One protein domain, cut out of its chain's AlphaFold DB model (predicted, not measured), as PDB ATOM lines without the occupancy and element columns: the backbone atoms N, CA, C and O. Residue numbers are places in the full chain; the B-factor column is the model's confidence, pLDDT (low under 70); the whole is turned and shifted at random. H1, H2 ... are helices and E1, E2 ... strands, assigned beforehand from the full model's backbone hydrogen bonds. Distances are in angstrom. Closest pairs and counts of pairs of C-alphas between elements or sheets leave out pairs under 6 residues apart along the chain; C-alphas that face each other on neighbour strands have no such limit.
ATOM      1  N   VAL A 200     -35.571  14.154   0.904       84.19
ATOM      2  CA  VAL A 200     -35.595  15.107  -0.214       84.19
ATOM      3  C   VAL A 200     -36.283  16.397   0.211       84.19
ATOM      4  O   VAL A 200     -35.723  17.476   0.049       84.19
ATOM      5  N   ILE A 201     -37.482  16.321   0.787       83.62
ATOM      6  CA  ILE A 201     -38.231  17.519   1.191       83.62
ATOM      7  C   ILE A 201     -37.460  18.314   2.249       83.62
ATOM      8  O   ILE A 201     -37.407  19.544   2.171       83.62
ATOM      9  N   ASP A 202     -36.834  17.637   3.208       80.81
ATOM     10  CA  ASP A 202     -36.053  18.272   4.265       80.81
ATOM     11  C   ASP A 202     -34.806  18.979   3.721       80.81
ATOM     12  O   ASP A 202     -34.456  20.060   4.206       80.81
ATOM     13  N   ALA A 203     -34.180  18.447   2.664       79.12
ATOM     14  CA  ALA A 203     -33.088  19.125   1.968       79.12
ATOM     15  C   ALA A 203     -33.524  20.493   1.411       79.12
ATOM     16  O   ALA A 203     -32.798  21.476   1.559       79.12
ATOM     17  N   TYR A 204     -34.735  20.589   0.850       79.69
ATOM     18  CA  TYR A 204     -35.273  21.859   0.357       79.69
ATOM     19  C   TYR A 204     -35.784  22.738   1.506       79.69
ATOM     20  O   TYR A 204     -35.540  23.944   1.502       79.69
ATOM     21  N   LYS A 205     -36.469  22.187   2.522       77.62
ATOM     22  CA  LYS A 205     -36.989  22.938   3.693       77.62
ATOM     23  C   LYS A 205     -35.914  23.737   4.426       77.62
ATOM     24  O   LYS A 205     -36.217  24.836   4.884       77.62
ATOM     25  N   LYS A 206     -34.677  23.233   4.473       78.56
ATOM     26  CA  LYS A 206     -33.521  23.925   5.071       78.56
ATOM     27  C   LYS A 206     -33.174  25.255   4.391       78.56
ATOM     28  O   LYS A 206     -32.547  26.093   5.031       78.56
ATOM     29  N   LEU A 207     -33.598  25.471   3.143       78.88
ATOM     30  CA  LEU A 207     -33.397  26.737   2.443       78.88
ATOM     31  C   LEU A 207     -34.248  27.854   3.076       78.88
ATOM     32  O   LEU A 207     -35.459  27.710   3.305       78.88
ATOM     33  N   SER A 208     -33.607  28.990   3.329       79.00
ATOM     34  CA  SER A 208     -34.236  30.238   3.762       79.00
ATOM     35  C   SER A 208     -35.109  30.859   2.665       79.00
ATOM     36  O   SER A 208     -35.004  30.508   1.486       79.00
ATOM     37  N   TYR A 209     -35.978  31.797   3.052       79.75
ATOM     38  CA  TYR A 209     -36.829  32.545   2.118       79.75
ATOM     39  C   TYR A 209     -36.016  33.218   1.000       79.75
ATOM     40  O   TYR A 209     -36.350  33.081  -0.176       79.75
ATOM     41  N   ASP A 210     -34.913  33.884   1.356       81.62
ATOM     42  CA  ASP A 210     -34.058  34.586   0.396       81.62
ATOM     43  C   ASP A 210     -33.315  33.621  -0.540       81.62
ATOM     44  O   ASP A 210     -33.219  33.887  -1.736       81.62
ATOM     45  N   GLU A 211     -32.840  32.475  -0.036       82.56
ATOM     46  CA  GLU A 211     -32.194  31.445  -0.867       82.56
ATOM     47  C   GLU A 211     -33.163  30.900  -1.911       82.56
ATOM     48  O   GLU A 211     -32.832  30.823  -3.091       82.56
ATOM     49  N   ARG A 212     -34.387  30.572  -1.491       82.81
ATOM     50  CA  ARG A 212     -35.456  30.099  -2.379       82.81
ATOM     51  C   ARG A 212     -35.827  31.149  -3.412       82.81
ATOM     52  O   ARG A 212     -35.949  30.830  -4.594       82.81
ATOM     53  N   PHE A 213     -35.971  32.401  -2.978       84.94
ATOM     54  CA  PHE A 213     -36.235  33.518  -3.876       84.94
ATOM     55  C   PHE A 213     -35.150  33.602  -4.950       84.94
ATOM     56  O   PHE A 213     -35.485  33.573  -6.124       84.94
ATOM     57  N   VAL A 214     -33.865  33.597  -4.587       84.25
ATOM     58  CA  VAL A 214     -32.769  33.634  -5.570       84.25
ATOM     59  C   VAL A 214     -32.795  32.410  -6.491       84.25
ATOM     60  O   VAL A 214     -32.813  32.583  -7.704       84.25
ATOM     61  N   LEU A 215     -32.861  31.189  -5.947       83.00
ATOM     62  CA  LEU A 215     -32.815  29.948  -6.738       83.00
ATOM     63  C   LEU A 215     -33.944  29.865  -7.773       83.00
ATOM     64  O   LEU A 215     -33.708  29.429  -8.892       83.00
ATOM     65  N   THR A 216     -35.148  30.342  -7.447       80.62
ATOM     66  CA  THR A 216     -36.280  30.359  -8.399       80.62
ATOM     67  C   THR A 216     -36.104  31.323  -9.580       80.62
ATOM     68  O   THR A 216     -36.865  31.229 -10.536       80.62
ATOM     69  N   ARG A 217     -35.132  32.245  -9.527       82.25
ATOM     70  CA  ARG A 217     -34.772  33.150 -10.637       82.25
ATOM     71  C   ARG A 217     -33.471  32.743 -11.339       82.25
ATOM     72  O   ARG A 217     -33.027  33.454 -12.234       82.25
ATOM     73  N   LEU A 218     -32.839  31.644 -10.927       76.25
ATOM     74  CA  LEU A 218     -31.650  31.103 -11.583       76.25
ATOM     75  C   LEU A 218     -32.055  29.965 -12.522       76.25
ATOM     76  O   LEU A 218     -32.669  28.998 -12.081       76.25
ATOM     77  N   ASP A 219     -31.609  30.014 -13.775       62.09
ATOM     78  CA  ASP A 219     -31.920  28.971 -14.769       62.09
ATOM     79  C   ASP A 219     -31.345  27.584 -14.408       62.09
ATOM     80  O   ASP A 219     -31.869  26.551 -14.823       62.09
ATOM     81  N   GLN A 220     -30.257  27.534 -13.623       58.94
ATOM     82  CA  GLN A 220     -29.534  26.294 -13.272       58.94
ATOM     83  C   GLN A 220     -29.295  26.115 -11.761       58.94
ATOM     84  O   GLN A 220     -28.673  25.138 -11.337       58.94
ATOM     85  N   GLY A 221     -29.792  27.035 -10.928       55.38
ATOM     86  CA  GLY A 221     -29.579  27.028  -9.482       55.38
ATOM     87  C   GLY A 221     -30.455  25.993  -8.785       55.38
ATOM     88  O   GLY A 221     -31.502  26.331  -8.243       55.38
ATOM     89  N   LYS A 222     -30.039  24.725  -8.786       64.06
ATOM     90  CA  LYS A 222     -30.735  23.647  -8.068       64.06
ATOM     91  C   LYS A 222     -29.929  23.184  -6.858       64.06
ATOM     92  O   LYS A 222     -28.700  23.091  -6.950       64.06
ATOM     93  N   PRO A 223     -30.580  22.877  -5.724       63.00
ATOM     94  CA  PRO A 223     -29.900  22.229  -4.616       63.00
ATOM     95  C   PRO A 223     -29.385  20.862  -5.076       63.00
ATOM     96  O   PRO A 223     -30.094  20.065  -5.688       63.00
ATOM     97  N   VAL A 224     -28.108  20.608  -4.807       64.88
ATOM     98  CA  VAL A 224     -27.449  19.354  -5.165       64.88
ATOM     99  C   VAL A 224     -27.927  18.277  -4.191       64.88
ATOM    100  O   VAL A 224     -27.561  18.305  -3.019       64.88
ATOM    101  N   LEU A 225     -28.743  17.330  -4.668       68.38
ATOM    102  CA  LEU A 225     -29.093  16.132  -3.895       68.38
ATOM    103  C   LEU A 225     -27.834  15.310  -3.583       68.38
ATOM    104  O   LEU A 225     -26.932  15.224  -4.427       68.38
ATOM    105  N   SER A 226     -27.791  14.697  -2.396       70.31
ATOM    106  CA  SER A 226     -26.711  13.788  -1.989       70.31
ATOM    107  C   SER A 226     -26.595  12.600  -2.950       70.31
ATOM    108  O   SER A 226     -27.552  12.237  -3.635       70.31
ATOM    109  N   SER A 227     -25.411  11.985  -3.011       69.06
ATOM    110  CA  SER A 227     -25.170  10.798  -3.841       69.06
ATOM    111  C   SER A 227     -26.137   9.656  -3.523       69.06
ATOM    112  O   SER A 227     -26.637   9.028  -4.444       69.06
ATOM    113  N   GLU A 228     -26.465   9.463  -2.244       72.44
ATOM    114  CA  GLU A 228     -27.404   8.440  -1.762       72.44
ATOM    115  C   GLU A 228     -28.829   8.677  -2.285       72.44
ATOM    116  O   GLU A 228     -29.460   7.767  -2.812       72.44
ATOM    117  N   LEU A 229     -29.325   9.920  -2.243       77.00
ATOM    118  CA  LEU A 229     -30.651  10.247  -2.774       77.00
ATOM    119  C   LEU A 229     -30.710  10.112  -4.300       77.00
ATOM    120  O   LEU A 229     -31.731   9.704  -4.846       77.00
ATOM    121  N   ARG A 230     -29.616  10.407  -5.010       73.69
ATOM    122  CA  ARG A 230     -29.559  10.255  -6.474       73.69
ATOM    123  C   ARG A 230     -29.720   8.805  -6.935       73.69
ATOM    124  O   ARG A 230     -30.213   8.595  -8.038       73.69
ATOM    125  N   GLU A 231     -29.357   7.821  -6.112       71.44
ATOM    126  CA  GLU A 231     -29.590   6.404  -6.421       71.44
ATOM    127  C   GLU A 231     -31.084   6.050  -6.400       71.44
ATOM    128  O   GLU A 231     -31.556   5.312  -7.264       71.44
ATOM    129  N   PHE A 232     -31.848   6.626  -5.465       71.69
ATOM    130  CA  PHE A 232     -33.304   6.443  -5.374       71.69
ATOM    131  C   PHE A 232     -34.090   7.300  -6.374       71.69
ATOM    132  O   PHE A 232     -35.209   6.943  -6.749       71.69
ATOM    133  N   PHE A 233     -33.499   8.402  -6.844       76.44
ATOM    134  CA  PHE A 233     -34.099   9.321  -7.814       76.44
ATOM    135  C   PHE A 233     -33.223   9.491  -9.076       76.44
ATOM    136  O   PHE A 233     -32.739  10.592  -9.349       76.44
ATOM    137  N   PRO A 234     -33.025   8.429  -9.885       59.91
ATOM    138  CA  PRO A 234     -32.063   8.435 -10.993       59.91
ATOM    139  C   PRO A 234     -32.495   9.254 -12.225       59.91
ATOM    140  O   PRO A 234     -31.666   9.535 -13.085       59.91
ATOM    141  N   HIS A 235     -33.774   9.639 -12.327       58.62
ATOM    142  CA  HIS A 235     -34.347  10.335 -13.492       58.62
ATOM    143  C   HIS A 235     -34.859  11.731 -13.106       58.62
ATOM    144  O   HIS A 235     -36.062  12.002 -13.160       58.62
ATOM    145  N   SER A 236     -33.959  12.616 -12.674       59.50
ATOM    146  CA  SER A 236     -34.264  14.042 -12.544       59.50
ATOM    147  C   SER A 236     -34.061  14.723 -13.902       59.50
ATOM    148  O   SER A 236     -32.949  15.133 -14.230       59.50
ATOM    149  N   ASP A 237     -35.127  14.886 -14.692       55.66
ATOM    150  CA  ASP A 237     -35.085  15.599 -15.991       55.66
ATOM    151  C   ASP A 237     -34.920  17.129 -15.824       55.66
ATOM    152  O   ASP A 237     -35.172  17.915 -16.732       55.66
ATOM    153  N   GLY A 238     -34.536  17.581 -14.627       58.78
ATOM    154  CA  GLY A 238     -34.368  18.984 -14.278       58.78
ATOM    155  C   GLY A 238     -35.664  19.731 -13.938       58.78
ATOM    156  O   GLY A 238     -35.587  20.907 -13.600       58.78
ATOM    157  N   SER A 239     -36.835  19.104 -13.995       70.94
ATOM    158  CA  SER A 239     -38.100  19.713 -13.541       70.94
ATOM    159  C   SER A 239     -38.844  18.859 -12.514       70.94
ATOM    160  O   SER A 239     -39.494  19.390 -11.613       70.94
ATOM    161  N   LEU A 240     -38.714  17.535 -12.621       80.50
ATOM    162  CA  LEU A 240     -39.429  16.562 -11.806       80.50
ATOM    163  C   LEU A 240     -38.449  15.570 -11.181       80.50
ATOM    164  O   LEU A 240     -37.635  14.970 -11.884       80.50
ATOM    165  N   ILE A 241     -38.612  15.327  -9.885       84.25
ATOM    166  CA  ILE A 241     -38.019  14.193  -9.181       84.25
ATOM    167  C   ILE A 241     -38.970  13.010  -9.359       84.25
ATOM    168  O   ILE A 241     -40.110  13.035  -8.886       84.25
ATOM    169  N   LYS A 242     -38.523  11.984 -10.084       86.12
ATOM    170  CA  LYS A 242     -39.331  10.808 -10.425       86.12
ATOM    171  C   LYS A 242     -38.932   9.614  -9.566       86.12
ATOM    172  O   LYS A 242     -37.749   9.305  -9.451       86.12
ATOM    173  N   CYS A 243     -39.922   8.910  -9.027       85.31
ATOM    174  CA  CYS A 243     -39.750   7.597  -8.405       85.31
ATOM    175  C   CYS A 243     -40.928   6.679  -8.751       85.31
ATOM    176  O   CYS A 243     -41.962   7.133  -9.243       85.31
ATOM    177  N   THR A 244     -40.772   5.378  -8.529       87.00
ATOM    178  CA  THR A 244     -41.818   4.380  -8.773       87.00
ATOM    179  C   THR A 244     -42.081   3.586  -7.506       87.00
ATOM    180  O   THR A 244     -41.156   3.110  -6.856       87.00
ATOM    181  N   VAL A 245     -43.354   3.438  -7.146       87.38
ATOM    182  CA  VAL A 245     -43.779   2.656  -5.984       87.38
ATOM    183  C   VAL A 245     -44.451   1.387  -6.469       87.38
ATOM    184  O   VAL A 245     -45.449   1.431  -7.186       87.38
ATOM    185  N   ASN A 246     -43.916   0.247  -6.047       85.44
ATOM    186  CA  ASN A 246     -44.505  -1.040  -6.359       85.44
ATOM    187  C   ASN A 246     -45.807  -1.230  -5.562       85.44
ATOM    188  O   ASN A 246     -45.807  -1.226  -4.331       85.44
ATOM    189  N   LEU A 247     -46.925  -1.407  -6.259       81.94
ATOM    190  CA  LEU A 247     -48.250  -1.678  -5.692       81.94
ATOM    191  C   LEU A 247     -48.614  -3.176  -5.793       81.94
ATOM    192  O   LEU A 247     -49.786  -3.550  -5.831       81.94
ATOM    193  N   GLY A 248     -47.613  -4.052  -5.896       75.31
ATOM    194  CA  GLY A 248     -47.752  -5.478  -6.175       75.31
ATOM    195  C   GLY A 248     -47.667  -5.772  -7.673       75.31
ATOM    196  O   GLY A 248     -46.607  -6.129  -8.176       75.31
ATOM    197  N   LYS A 249     -48.788  -5.641  -8.394       73.31
ATOM    198  CA  LYS A 249     -48.866  -5.956  -9.839       73.31
ATOM    199  C   LYS A 249     -48.528  -4.780 -10.761       73.31
ATOM    200  O   LYS A 249     -48.393  -4.980 -11.962       73.31
ATOM    201  N   ILE A 250     -48.476  -3.569 -10.215       83.00
ATOM    202  CA  ILE A 250     -48.307  -2.320 -10.960       83.00
ATOM    203  C   ILE A 250     -47.228  -1.509 -10.252       83.00
ATOM    204  O   ILE A 250     -47.300  -1.337  -9.037       83.00
ATOM    205  N   ASP A 251     -46.274  -0.980 -11.008       85.94
ATOM    206  CA  ASP A 251     -45.367   0.053 -10.517       85.94
ATOM    207  C   ASP A 251     -45.986   1.420 -10.818       85.94
ATOM    208  O   ASP A 251     -46.165   1.803 -11.975       85.94
ATOM    209  N   PHE A 252     -46.376   2.140  -9.768       88.38
ATOM    210  CA  PHE A 252     -47.048   3.427  -9.890       88.38
ATOM    211  C   PHE A 252     -46.022   4.569  -9.877       88.38
ATOM    212  O   PHE A 252     -45.223   4.649  -8.939       88.38
ATOM    213  N   PRO A 253     -46.020   5.466 -10.877       89.75
ATOM    214  CA  PRO A 253     -45.086   6.581 -10.917       89.75
ATOM    215  C   PRO A 253     -45.504   7.692  -9.949       89.75
ATOM    216  O   PRO A 253     -46.650   8.136  -9.938       89.75
ATOM    217  N   ILE A 254     -44.544   8.194  -9.183       88.56
ATOM    218  CA  ILE A 254     -44.671   9.384  -8.345       88.56
ATOM    219  C   ILE A 254     -43.731  10.450  -8.902       88.56
ATOM    220  O   ILE A 254     -42.547  10.203  -9.135       88.56
ATOM    221  N   GLN A 255     -44.276  11.642  -9.134       87.38
ATOM    222  CA  GLN A 255     -43.558  12.774  -9.710       87.38
ATOM    223  C   GLN A 255     -43.664  13.957  -8.755       87.38
ATOM    224  O   GLN A 255     -44.762  14.441  -8.497       87.38
ATOM    225  N   ILE A 256     -42.532  14.407  -8.221       87.62
ATOM    226  CA  ILE A 256     -42.457  15.557  -7.321       87.62
ATOM    227  C   ILE A 256     -41.877  16.734  -8.111       87.62
ATOM    228  O   ILE A 256     -40.719  16.653  -8.531       87.62
ATOM    229  N   PRO A 257     -42.629  17.827  -8.329       85.12
ATOM    230  CA  PRO A 257     -42.097  18.985  -9.038       85.12
ATOM    231  C   PRO A 257     -41.084  19.751  -8.180       85.12
ATOM    232  O   PRO A 257     -41.393  20.200  -7.073       85.12
ATOM    233  N   GLU A 258     -39.865  19.933  -8.692       80.94
ATOM    234  CA  GLU A 258     -38.793  20.644  -7.973       80.94
ATOM    235  C   GLU A 258     -39.138  22.121  -7.761       80.94
ATOM    236  O   GLU A 258     -38.831  22.698  -6.717       80.94
ATOM    237  N   THR A 259     -39.825  22.726  -8.731       78.94
ATOM    238  CA  THR A 259     -40.312  24.111  -8.670       78.94
ATOM    239  C   THR A 259     -41.217  24.325  -7.458       78.94
ATOM    240  O   THR A 259     -41.061  25.313  -6.743       78.94
ATOM    241  N   SER A 260     -42.085  23.355  -7.171       80.12
ATOM    242  CA  SER A 260     -42.966  23.309  -6.001       80.12
ATOM    243  C   SER A 260     -42.176  23.357  -4.691       80.12
ATOM    244  O   SER A 260     -42.439  24.186  -3.815       80.12
ATOM    245  N   LEU A 261     -41.147  22.504  -4.590       80.62
ATOM    246  CA  LEU A 261     -40.267  22.394  -3.424       80.62
ATOM    247  C   LEU A 261     -39.425  23.654  -3.202       80.62
ATOM    248  O   LEU A 261     -39.128  23.978  -2.051       80.62
ATOM    249  N   LEU A 262     -39.035  24.353  -4.273       79.19
ATOM    250  CA  LEU A 262     -38.269  25.601  -4.214       79.19
ATOM    251  C   LEU A 262     -39.148  26.792  -3.831       79.19
ATOM    252  O   LEU A 262     -38.807  27.522  -2.896       79.19
ATOM    253  N   CYS A 263     -40.282  26.967  -4.511       76.19
ATOM    254  CA  CYS A 263     -41.113  28.164  -4.400       76.19
ATOM    255  C   CYS A 263     -41.713  28.338  -3.004       76.19
ATOM    256  O   CYS A 263     -41.753  29.455  -2.500       76.19
ATOM    257  N   SER A 264     -42.097  27.260  -2.320       72.25
ATOM    258  CA  SER A 264     -42.714  27.369  -0.996       72.25
ATOM    259  C   SER A 264     -42.195  26.324  -0.011       72.25
ATOM    260  O   SER A 264     -41.912  25.186  -0.379       72.25
ATOM    261  N   ARG A 265     -42.116  26.679   1.278       65.31
ATOM    262  CA  ARG A 265     -41.935  25.706   2.376       65.31
ATOM    263  C   ARG A 265     -43.135  24.783   2.561       65.31
ATOM    264  O   ARG A 265     -42.967  23.653   3.015       65.31
ATOM    265  N   LEU A 266     -44.318  25.244   2.155       62.59
ATOM    266  CA  LEU A 266     -45.505  24.407   1.993       62.59
ATOM    267  C   LEU A 266     -45.442  23.583   0.697       62.59
ATOM    268  O   LEU A 266     -46.448  22.998   0.323       62.59
ATOM    269  N   ALA A 267     -44.294  23.586   0.001       57.34
ATOM    270  CA  ALA A 267     -44.002  22.836  -1.215       57.34
ATOM    271  C   ALA A 267     -45.138  22.865  -2.247       57.34
ATOM    272  O   ALA A 267     -45.441  21.836  -2.828       57.34
ATOM    273  N   MET A 268     -45.822  24.011  -2.377       57.97
ATOM    274  CA  MET A 268     -47.087  24.232  -3.102       57.97
ATOM    275  C   MET A 268     -48.083  23.077  -3.056       57.97
ATOM    276  O   MET A 268     -48.727  22.769  -4.058       57.97
ATOM    277  N   TYR A 269     -48.179  22.390  -1.919       65.31
ATOM    278  CA  TYR A 269     -48.937  21.154  -1.822       65.31
ATOM    279  C   TYR A 269     -48.610  20.162  -2.947       65.31
ATOM    280  O   TYR A 269     -49.418  19.295  -3.193       65.31
ATOM    281  N   GLY A 270     -47.469  20.231  -3.629       67.94
ATOM    282  CA  GLY A 270     -47.095  19.362  -4.738       67.94
ATOM    283  C   GLY A 270     -47.529  19.817  -6.136       67.94
ATOM    284  O   GLY A 270     -47.410  19.015  -7.054       67.94
ATOM    285  N   ALA A 271     -48.038  21.043  -6.311       78.31
ATOM    286  CA  ALA A 271     -48.446  21.559  -7.622       78.31
ATOM    287  C   ALA A 271     -47.241  21.763  -8.559       78.31
ATOM    288  O   ALA A 271     -46.198  22.281  -8.140       78.31
ATOM    289  N   ASP A 272     -47.397  21.381  -9.825       82.25
ATOM    290  CA  ASP A 272     -46.427  21.627 -10.889       82.25
ATOM    291  C   ASP A 272     -46.687  23.006 -11.495       82.25
ATOM    292  O   ASP A 272     -47.498  23.158 -12.400       82.25
ATOM    293  N   LEU A 273     -45.963  24.022 -11.024       78.44
ATOM    294  CA  LEU A 273     -46.076  25.405 -11.508       78.44
ATOM    295  C   LEU A 273     -45.895  25.591 -13.023       78.44
ATOM    296  O   LEU A 273     -46.228  26.650 -13.554       78.44
ATOM    297  N   GLN A 274     -45.306  24.620 -13.719       79.06
ATOM    298  CA  GLN A 274     -45.121  24.710 -15.164       79.06
ATOM    299  C   GLN A 274     -46.350  24.220 -15.935       79.06
ATOM    300  O   GLN A 274     -46.534  24.616 -17.084       79.06
ATOM    301  N   LYS A 275     -47.184  23.369 -15.326       81.00
ATOM    302  CA  LYS A 275     -48.318  22.705 -15.991       81.00
ATOM    303  C   LYS A 275     -49.667  23.042 -15.374       81.00
ATOM    304  O   LYS A 275     -50.655  23.150 -16.096       81.00
ATOM    305  N   ASP A 276     -49.708  23.176 -14.057       82.56
ATOM    306  CA  ASP A 276     -50.910  23.524 -13.321       82.56
ATOM    307  C   ASP A 276     -51.270  24.999 -13.547       82.56
ATOM    308  O   ASP A 276     -50.448  25.822 -13.954       82.56
ATOM    309  N   SER A 277     -52.540  25.314 -13.304       86.75
ATOM    310  CA  SER A 277     -53.133  26.641 -13.519       86.75
ATOM    311  C   SER A 277     -53.811  27.175 -12.255       86.75
ATOM    312  O   SER A 277     -54.753  27.961 -12.322       86.75
TER     313      SER A 277
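Overview. This is residues 200 to 277 of the 856 residues of the protein "DEBR0S5_02388g1_1" of Dekkera bruxellensis (UniProt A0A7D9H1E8). What shape do these atoms make? A long two-stranded hairpin, E1 and E2, is joined at the end away from its turn to a cluster of short helices built round H4, which directly follows E2; H1 and H2 pack on H4, and H5 makes a corner with it. H3 is set off from this cluster near one side of the hairpin, on a chain stretch that loops out after H2 and comes back to begin E1. What is it made of, and how large is it? The printed part has 78 residues with five named helices and two named strands, in the order H1, H2, H3, E1, E2, H4, H5; the strands form one antiparallel sheet, and the class is mixed, helices and strands. It is compact, with a radius of gyration of the C-alphas of 13.2 A and spans of 44 by 33 by 21 A along its main axes.

Along the chain. Where are the two strands? E1 is residues 240 to 246, 19.1 A from first to last C-alpha, and begins with C-alpha 240 at (-39.429, 16.562, -11.806). E2 is residues 251 to 257, 19.3 A long, and ends with C-alpha 257 at (-42.097, 18.985, -9.038). Which helices come after the strands? H4 is residues 258 to 263, 8.6 A long, and H5 is residues 267 to 270, 5.8 A long, ending with C-alpha 270 at (-47.095, 19.362, -4.738). Which helices come before them? H1 is residues 200 to 205, 8.9 A long, with C-alpha 200 at (-35.595, 15.107, -0.214). H2 is residues 209 to 215, 10.1 A long, and H3 is residues 227 to 232, 9.4 A long.

Arrangement. How do the strands pair? E1 and E2 are a hairpin of antiparallel neighbours, with 157 degrees between their directions. N 243 and O 254 are 2.9 A apart and N 254 and O 243 are 2.8 A apart, both within hydrogen-bond range. Which helix is the hub? H4 touches three helices. It touches H1, closest at the C-alphas of Tyr 204 and Leu 261, 6.3 A apart, at a shallow tilt of 14 degrees, the same way. It touches H2, closest at the C-alphas of Arg 212 and Leu 262, 5.6 A apart, at a steep tilt of 46 degrees, opposite ways, and touches H5 only at the corner, with the C-alphas of Leu 261 and Ala 267 closest at 4.4 A. Where is H3? H3 is close to H1 but not clearly touching it, the closest C-alphas being those of Val 200 and Leu 229, 7.4 A apart. The closest C-alphas of H3 and E1 are those of Phe 232 and Cys 243, 7.2 A apart, while H3 and H4 are apart. How do the helix backbones read? Every O i to N i+4 pair is within hydrogen-bond range in H1, H2 and H4; in H3 it is 1 of 2, and H5 is too short for such a pair.

Size, cuts and confidence. How far does it reach? The two C-alphas farthest apart are those of Asp 210 and Lys 249, 44.4 A. Is the printed part unbroken, and which link is long? It has no cut, and the link of 11 residues from H2 to H3 is long. The link from H3 to E1, with 7 residues, is short. Where is the model's confidence low? The mean pLDDT of the printed part is 76.1, and 19 residues are under 70: residues 219 to 225, residue 227, residues 234 to 238 and residues 265 to 270.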